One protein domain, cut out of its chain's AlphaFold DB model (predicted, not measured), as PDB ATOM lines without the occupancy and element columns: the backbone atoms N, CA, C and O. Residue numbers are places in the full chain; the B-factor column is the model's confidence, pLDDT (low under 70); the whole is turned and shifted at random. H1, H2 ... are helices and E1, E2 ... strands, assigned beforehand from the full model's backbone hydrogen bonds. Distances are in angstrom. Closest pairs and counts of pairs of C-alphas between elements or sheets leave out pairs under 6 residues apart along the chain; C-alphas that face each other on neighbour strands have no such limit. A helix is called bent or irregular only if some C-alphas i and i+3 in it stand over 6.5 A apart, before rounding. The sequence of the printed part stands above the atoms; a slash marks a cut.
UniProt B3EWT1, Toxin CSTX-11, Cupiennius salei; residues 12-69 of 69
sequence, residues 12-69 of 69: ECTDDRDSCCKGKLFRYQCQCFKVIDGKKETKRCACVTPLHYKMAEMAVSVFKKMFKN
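AT A GLANCE: This is residues 12 to 69 of the 69 residues of the protein "Toxin CSTX-11" of Cupiennius salei (UniProt B3EWT1). A long two-stranded hairpin, E1 and E2, and one straight helix, H1, make an open V: they meet near the end of E2, and from that corner both run off in roughly the same sense, with the free part of H1, residues 54 to 67, sticking out as one arm and the hairpin's tip, residues 36 to 41, as the end of the other. A long stretch with no named element, residues 12 to 28, winds outside the V round its corner and leads into E1. The printed part has 58 residues with two named strands and one named helix, in the order E1, E2, H1; the sheet has the order E1 - E2 and is antiparallel, and the class is mixed, helices and strands. The whole is loose, with a radius of gyration of the C-alphas of 13.5 A, and only just flat, spanning 40 by 26 by 11 A.

IN THESE COORDINATES: Find C-alpha 29 at (-27.991, 38.719, -14.587); from there E1, residues 29 to 37, runs 23.8 A to C-alpha 37. After the turn, E2, residues 40 to 48, runs back over 23.0 A from C-alpha 40 at (-51.786, 45.499, -10.761). Next look for H1, residues 50 to 67, which covers 25.6 A and ends with C-alpha 67 at (-41.717, 63.921, -11.937).

HOW THE PARTS SIT: Begin at the sheet, where E1 and E2 form a hairpin of antiparallel neighbours, with 155 degrees between their directions. Look at C-alphas 32 and 45, which face each other at 3.8 A. For the backbone, take N 33 and O 44, within hydrogen-bond range at 2.8 A, and N 48 and O 29, at 2.9 A. From E2 a tight link of one residue, Thr 49, leads to H1. Between H1 and E1 you will find one pair of C-alphas within 8 A, those of Gln 29 and Pro 50, at 6.8 A; the centres of the two elements are 13.4 A apart. In H1, which is not bent, every O i to N i+4 pair is within hydrogen-bond range.

THE WHOLE: Look to Ser 19 and Asn 69 for the two C-alphas farthest apart, 40.7 A. Residues 36 to 41 stand free, and so do residues 54 to 69, of which 54 to 67 belong to H1; the body without them spans 30 by 19 by 9 A. The printed part begins at residue 12, ends at residue 69, the chain's last residue, and has no cut. Both links between named elements are tight. The mean pLDDT of the printed part is 81.6, and one residue, 69, is under 70.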
ATOM      1  N   GLU A  12     -37.691  35.310 -19.283       83.78
ATOM      2  CA  GLU A  12     -38.097  35.161 -17.895       83.78
ATOM      3  C   GLU A  12     -37.143  34.237 -17.135       83.78
ATOM      4  O   GLU A  12     -36.813  33.151 -17.599       83.78
ATOM      5  N   CYS A  13     -36.695  34.694 -15.969       87.26
ATOM      6  CA  CYS A  13     -35.757  33.975 -15.101       87.26
ATOM      7  C   CYS A  13     -36.241  33.897 -13.653       87.26
ATOM      8  O   CYS A  13     -35.444  33.780 -12.726       87.26
ATOM      9  N   THR A  14     -37.556  34.006 -13.454       83.59
ATOM     10  CA  THR A  14     -38.184  34.002 -12.129       83.59
ATOM     11  C   THR A  14     -37.836  32.737 -11.341       83.59
ATOM     12  O   THR A  14     -37.512  32.847 -10.160       83.59
ATOM     13  N   ASP A  15     -37.846  31.578 -12.004       80.85
ATOM     14  CA  ASP A  15     -37.496  30.278 -11.413       80.85
ATOM     15  C   ASP A  15     -35.969  30.036 -11.397       80.85
ATOM     16  O   ASP A  15     -35.397  29.537 -10.433       80.85
ATOM     17  N   ASP A  16     -35.274  30.528 -12.426       81.00
ATOM     18  CA  ASP A  16     -33.897  30.162 -12.765       81.00
ATOM     19  C   ASP A  16     -32.953  31.386 -12.779       81.00
ATOM     20  O   ASP A  16     -32.462  31.854 -13.810       81.00
ATOM     21  N   ARG A  17     -32.674  31.952 -11.599       75.49
ATOM     22  CA  ARG A  17     -31.939  33.232 -11.493       75.49
ATOM     23  C   ARG A  17     -30.473  33.173 -11.942       75.49
ATOM     24  O   ARG A  17     -29.930  34.198 -12.360       75.49
ATOM     25  N   ASP A  18     -29.830  32.007 -11.848       78.37
ATOM     26  CA  ASP A  18     -28.424  31.826 -12.246       78.37
ATOM     27  C   ASP A  18     -28.286  31.261 -13.672       78.37
ATOM     28  O   ASP A  18     -27.240  31.408 -14.298       78.37
ATOM     29  N   SER A  19     -29.344  30.697 -14.258       82.36
ATOM     30  CA  SER A  19     -29.283  30.053 -15.581       82.36
ATOM     31  C   SER A  19     -29.260  31.047 -16.747       82.36
ATOM     32  O   SER A  19     -29.308  30.651 -17.908       82.36
ATOM     33  N   CYS A  20     -29.145  32.350 -16.488       86.23
ATOM     34  CA  CYS A  20     -28.991  33.360 -17.527       86.23
ATOM     35  C   CYS A  20     -27.779  33.086 -18.432       86.23
ATOM     36  O   CYS A  20     -26.651  32.875 -17.964       86.23
ATOM     37  N   CYS A  21     -28.003  33.151 -19.748       85.65
ATOM     38  CA  CYS A  21     -26.960  32.918 -20.738       85.65
ATOM     39  C   CYS A  21     -25.768  33.858 -20.543       85.65
ATOM     40  O   CYS A  21     -25.890  35.028 -20.158       85.65
ATOM     41  N   LYS A  22     -24.582  33.361 -20.895       80.19
ATOM     42  CA  LYS A  22     -23.425  34.230 -21.084       80.19
ATOM     43  C   LYS A  22     -23.564  34.947 -22.423       80.19
ATOM     44  O   LYS A  22     -23.650  34.308 -23.467       80.19
ATOM     45  N   GLY A  23     -23.612  36.275 -22.386       76.14
ATOM     46  CA  GLY A  23     -23.589  37.092 -23.591       76.14
ATOM     47  C   GLY A  23     -22.203  37.136 -24.237       76.14
ATOM     48  O   GLY A  23     -21.283  36.423 -23.843       76.14
ATOM     49  N   LYS A  24     -22.036  38.043 -25.208       74.36
ATOM     50  CA  LYS A  24     -20.760  38.236 -25.926       74.36
ATOM     51  C   LYS A  24     -19.594  38.660 -25.024       74.36
ATOM     52  O   LYS A  24     -18.468  38.257 -25.278       74.36
ATOM     53  N   LEU A  25     -19.858  39.480 -24.004       72.84
ATOM     54  CA  LEU A  25     -18.823  40.072 -23.142       72.84
ATOM     55  C   LEU A  25     -19.001  39.715 -21.657       72.84
ATOM     56  O   LEU A  25     -18.020  39.514 -20.952       72.84
ATOM     57  N   PHE A  26     -20.244  39.590 -21.180       78.93
ATOM     58  CA  PHE A  26     -20.564  39.366 -19.765       78.93
ATOM     59  C   PHE A  26     -21.708  38.360 -19.602       78.93
ATOM     60  O   PHE A  26     -22.526  38.190 -20.511       78.93
ATOM     61  N   ARG A  27     -21.781  37.705 -18.435       80.00
ATOM     62  CA  ARG A  27     -22.938  36.884 -18.050       80.00
ATOM     63  C   ARG A  27     -24.145  37.793 -17.829       80.00
ATOM     64  O   ARG A  27     -24.004  38.839 -17.193       80.00
ATOM     65  N   TYR A  28     -25.297  37.440 -18.393       85.38
ATOM     66  CA  TYR A  28     -26.528  38.161 -18.082       85.38
ATOM     67  C   TYR A  28     -26.919  37.873 -16.627       85.38
ATOM     68  O   TYR A  28     -26.675  36.780 -16.124       85.38
ATOM     69  N   GLN A  29     -27.485  38.865 -15.947       85.03
ATOM     70  CA  GLN A  29     -27.991  38.719 -14.587       85.03
ATOM     71  C   GLN A  29     -29.511  38.674 -14.620       85.03
ATOM     72  O   GLN A  29     -30.138  39.478 -15.312       85.03
ATOM     73  N   CYS A  30     -30.099  37.751 -13.863       86.98
ATOM     74  CA  CYS A  30     -31.537  37.729 -13.672       86.98
ATOM     75  C   CYS A  30     -31.948  38.864 -12.737       86.98
ATOM     76  O   CYS A  30     -31.623  38.835 -11.548       86.98
ATOM     77  N   GLN A  31     -32.668  39.854 -13.265       85.72
ATOM     78  CA  GLN A  31     -33.153  40.988 -12.488       85.72
ATOM     79  C   GLN A  31     -34.668  41.079 -12.526       85.72
ATOM     80  O   GLN A  31     -35.290  41.031 -13.587       85.72
ATOM     81  N   CYS A  32     -35.248  41.257 -11.344       85.42
ATOM     82  CA  CYS A  32     -36.679  41.400 -11.148       85.42
ATOM     83  C   CYS A  32     -37.061  42.872 -11.055       85.42
ATOM     84  O   CYS A  32     -36.602  43.586 -10.167       85.42
ATOM     85  N   PHE A  33     -37.932  43.313 -11.952       81.26
ATOM     86  CA  PHE A  33     -38.527  44.640 -11.942       81.26
ATOM     87  C   PHE A  33     -40.020  44.534 -11.625       81.26
ATOM     88  O   PHE A  33     -40.701  43.565 -11.972       81.26
ATOM     89  N   LYS A  34     -40.531  45.537 -10.911       82.76
ATOM     90  CA  LYS A  34     -41.963  45.675 -10.646       82.76
ATOM     91  C   LYS A  34     -42.577  46.465 -11.793       82.76
ATOM     92  O   LYS A  34     -42.206  47.616 -12.005       82.76
ATOM     93  N   VAL A  35     -43.490  45.847 -12.527       78.79
ATOM     94  CA  VAL A  35     -44.305  46.515 -13.539       78.79
ATOM     95  C   VAL A  35     -45.649  46.836 -12.910       78.79
ATOM     96  O   VAL A  35     -46.354  45.937 -12.449       78.79
ATOM     97  N   ILE A  36     -45.990  48.119 -12.881       79.54
ATOM     98  CA  ILE A  36     -47.308  48.587 -12.464       79.54
ATOM     99  C   ILE A  36     -48.146  48.706 -13.734       79.54
ATOM    100  O   ILE A  36     -47.983  49.658 -14.493       79.54
ATOM    101  N   ASP A  37     -49.008  47.725 -13.987       74.90
ATOM    102  CA  ASP A  37     -49.976  47.790 -15.083       74.90
ATOM    103  C   ASP A  37     -51.299  48.328 -14.524       74.90
ATOM    104  O   ASP A  37     -52.120  47.602 -13.951       74.90
ATOM    105  N   GLY A  38     -51.443  49.656 -14.549       76.32
ATOM    106  CA  GLY A  38     -52.578  50.367 -13.959       76.32
ATOM    107  C   GLY A  38     -52.669  50.186 -12.439       76.32
ATOM    108  O   GLY A  38     -52.047  50.927 -11.684       76.32
ATOM    109  N   LYS A  39     -53.464  49.207 -11.985       77.57
ATOM    110  CA  LYS A  39     -53.659  48.868 -10.558       77.57
ATOM    111  C   LYS A  39     -53.004  47.550 -10.134       77.57
ATOM    112  O   LYS A  39     -53.075  47.197  -8.961       77.57
ATOM    113  N   LYS A  40     -52.413  46.791 -11.064       76.54
ATOM    114  CA  LYS A  40     -51.786  45.499 -10.761       76.54
ATOM    115  C   LYS A  40     -50.270  45.645 -10.738       76.54
ATOM    116  O   LYS A  40     -49.642  45.876 -11.768       76.54
ATOM    117  N   GLU A  41     -49.682  45.472  -9.559       82.05
ATOM    118  CA  GLU A  41     -48.239  45.292  -9.421       82.05
ATOM    119  C   GLU A  41     -47.876  43.856  -9.802       82.05
ATOM    120  O   GLU A  41     -48.189  42.904  -9.089       82.05
ATOM    121  N   THR A  42     -47.201  43.690 -10.934       83.46
ATOM    122  CA  THR A  42     -46.657  42.399 -11.362       83.46
ATOM    123  C   THR A  42     -45.139  42.432 -11.243       83.46
ATOM    124  O   THR A  42     -44.482  43.390 -11.648       83.46
ATOM    125  N   LYS A  43     -44.551  41.395 -10.644       81.58
ATOM    126  CA  LYS A  43     -43.095  41.221 -10.630       81.58
ATOM    127  C   LYS A  43     -42.713  40.424 -11.866       81.58
ATOM    128  O   LYS A  43     -43.166  39.295 -12.014       81.58
ATOM    129  N   ARG A  44     -41.881  40.998 -12.731       83.82
ATOM    130  CA  ARG A  44     -41.280  40.283 -13.861       83.82
ATOM    131  C   ARG A  44     -39.779  40.216 -13.665       83.82
ATOM    132  O   ARG A  44     -39.145  41.235 -13.410       83.82
ATOM    133  N   CYS A  45     -39.222  39.020 -13.772       87.40
ATOM    134  CA  CYS A  45     -37.785  38.798 -13.717       87.40
ATOM    135  C   CYS A  45     -37.276  38.498 -15.115       87.40
ATOM    136  O   CYS A  45     -37.840  37.643 -15.782       87.40
ATOM    137  N   ALA A  46     -36.227  39.185 -15.561       87.68
ATOM    138  CA  ALA A  46     -35.630  38.929 -16.864       87.68
ATOM    139  C   ALA A  46     -34.101  38.942 -16.818       87.68
ATOM    140  O   ALA A  46     -33.491  39.704 -16.063       87.68
ATOM    141  N   CYS A  47     -33.475  38.131 -17.673       89.14
ATOM    142  CA  CYS A  47     -32.026  38.153 -17.851       89.14
ATOM    143  C   CYS A  47     -31.604  39.413 -18.611       89.14
ATOM    144  O   CYS A  47     -31.842  39.550 -19.814       89.14
ATOM    145  N   VAL A  48     -30.944  40.340 -17.928       86.19
ATOM    146  CA  VAL A  48     -30.461  41.597 -18.508       86.19
ATOM    147  C   VAL A  48     -28.942  41.671 -18.452       86.19
ATOM    148  O   VAL A  48     -28.282  41.039 -17.628       86.19
ATOM    149  N   THR A  49     -28.352  42.457 -19.351       85.51
ATOM    150  CA  THR A  49     -26.946  42.826 -19.198       85.51
ATOM    151  C   THR A  49     -26.796  43.797 -18.030       85.51
ATOM    152  O   THR A  49     -27.662  44.658 -17.846       85.51
ATOM    153  N   PRO A  50     -25.663  43.758 -17.305       80.22
ATOM    154  CA  PRO A  50     -25.368  44.762 -16.282       80.22
ATOM    155  C   PRO A  50     -25.399  46.189 -16.857       80.22
ATOM    156  O   PRO A  50     -25.819  47.124 -16.182       80.22
ATOM    157  N   LEU A  51     -25.035  46.352 -18.136       80.31
ATOM    158  CA  LEU A  51     -25.123  47.631 -18.839       80.31
ATOM    159  C   LEU A  51     -26.571  48.117 -19.005       80.31
ATOM    160  O   LEU A  51     -26.859  49.266 -18.684       80.31
ATOM    161  N   HIS A  52     -27.487  47.260 -19.474       76.59
ATOM    162  CA  HIS A  52     -28.902  47.631 -19.608       76.59
ATOM    163  C   HIS A  52     -29.526  47.968 -18.258       76.59
ATOM    164  O   HIS A  52     -30.286  48.926 -18.172       76.59
ATOM    165  N   TYR A  53     -29.178  47.226 -17.207       75.07
ATOM    166  CA  TYR A  53     -29.639  47.525 -15.856       75.07
ATOM    167  C   TYR A  53     -29.182  48.912 -15.391       75.07
ATOM    168  O   TYR A  53     -30.008  49.728 -14.992       75.07
ATOM    169  N   LYS A  54     -27.884  49.215 -15.521       79.52
ATOM    170  CA  LYS A  54     -27.325  50.510 -15.110       79.52
ATOM    171  C   LYS A  54     -27.980  51.678 -15.856       79.52
ATOM    172  O   LYS A  54     -28.226  52.726 -15.267       79.52
ATOM    173  N   MET A  55     -28.309  51.474 -17.134       82.27
ATOM    174  CA  MET A  55     -29.055  52.440 -17.947       82.27
ATOM    175  C   MET A  55     -30.512  52.582 -17.484       82.27
ATOM    176  O   MET A  55     -31.000  53.701 -17.357       82.27
ATOM    177  N   ALA A  56     -31.202  51.474 -17.190       80.39
ATOM    178  CA  ALA A  56     -32.586  51.492 -16.715       80.39
ATOM    179  C   ALA A  56     -32.720  52.166 -15.338       80.39
ATOM    180  O   ALA A  56     -33.596  53.004 -15.153       80.39
ATOM    181  N   GLU A  57     -31.820  51.875 -14.396       79.29
ATOM    182  CA  GLU A  57     -31.776  52.546 -13.089       79.29
ATOM    183  C   GLU A  57     -31.520  54.046 -13.217       79.29
ATOM    184  O   GLU A  57     -32.171  54.850 -12.545       79.29
ATOM    185  N   MET A  58     -30.597  54.433 -14.102       84.65
ATOM    186  CA  MET A  58     -30.327  55.838 -14.382       84.65
ATOM    187  C   MET A  58     -31.573  56.521 -14.953       84.65
ATOM    188  O   MET A  58     -31.961  57.575 -14.455       84.65
ATOM    189  N   ALA A  59     -32.237  55.899 -15.932       85.85
ATOM    190  CA  ALA A  59     -33.452  56.430 -16.543       85.85
ATOM    191  C   ALA A  59     -34.584  56.595 -15.518       85.85
ATOM    192  O   ALA A  59     -35.180  57.665 -15.436       85.85
ATOM    193  N   VAL A  60     -34.833  55.581 -14.681       83.94
ATOM    194  CA  VAL A  60     -35.834  55.652 -13.604       83.94
ATOM    195  C   VAL A  60     -35.474  56.734 -12.586       83.94
ATOM    196  O   VAL A  60     -36.349  57.483 -12.159       83.94
ATOM    197  N   SER A  61     -34.199  56.862 -12.216       83.73
ATOM    198  CA  SER A  61     -33.747  57.889 -11.270       83.73
ATOM    199  C   SER A  61     -33.922  59.302 -11.829       83.73
ATOM    200  O   SER A  61     -34.404  60.184 -11.117       83.73
ATOM    201  N   VAL A  62     -33.587  59.516 -13.107       87.84
ATOM    202  CA  VAL A  62     -33.802  60.794 -13.806       87.84
ATOM    203  C   VAL A  62     -35.294  61.098 -13.917       87.84
ATOM    204  O   VAL A  62     -35.720  62.192 -13.556       87.84
ATOM    205  N   PHE A  63     -36.105  60.125 -14.334       87.77
ATOM    206  CA  PHE A  63     -37.551  60.284 -14.473       87.77
ATOM    207  C   PHE A  63     -38.221  60.595 -13.131       87.77
ATOM    208  O   PHE A  63     -38.990  61.544 -13.030       87.77
ATOM    209  N   LYS A  64     -37.866  59.867 -12.066       83.63
ATOM    210  CA  LYS A  64     -38.348  60.129 -10.703       83.63
ATOM    211  C   LYS A  64     -37.933  61.514 -10.210       83.63
ATOM    212  O   LYS A  64     -38.690  62.138  -9.479       83.63
ATOM    213  N   LYS A  65     -36.745  61.998 -10.586       85.98
ATOM    214  CA  LYS A  65     -36.290  63.348 -10.231       85.98
ATOM    215  C   LYS A  65     -37.056  64.434 -10.993       85.98
ATOM    216  O   LYS A  65     -37.371  65.446 -10.384       85.98
ATOM    217  N   MET A  66     -37.392  64.196 -12.262       83.09
ATOM    218  CA  MET A  66     -38.202  65.106 -13.083       83.09
ATOM    219  C   MET A  66     -39.672  65.147 -12.638       83.09
ATOM    220  O   MET A  66     -40.214  66.230 -12.498       83.09
ATOM    221  N   PHE A  67     -40.304  64.000 -12.360       83.68
ATOM    222  CA  PHE A  67     -41.717  63.921 -11.937       83.68
ATOM    223  C   PHE A  67     -41.967  64.296 -10.470       83.68
ATOM    224  O   PHE A  67     -43.117  64.466 -10.074       83.68
ATOM    225  N   LYS A  68     -40.924  64.363  -9.631       73.90
ATOM    226  CA  LYS A  68     -41.047  64.855  -8.246       73.90
ATOM    227  C   LYS A  68     -40.977  66.389  -8.160       73.90
ATOM    228  O   LYS A  68     -41.019  66.918  -7.052       73.90
ATOM    229  N   ASN A  69     -40.824  67.073  -9.290       62.19
ATOM    230  CA  ASN A  69     -40.948  68.522  -9.411       62.19
ATOM    231  C   ASN A  69     -42.251  68.864 -10.138       62.19
ATOM    232  O   ASN A  69     -42.700  70.016  -9.970       62.19
TER     233      ASN A  69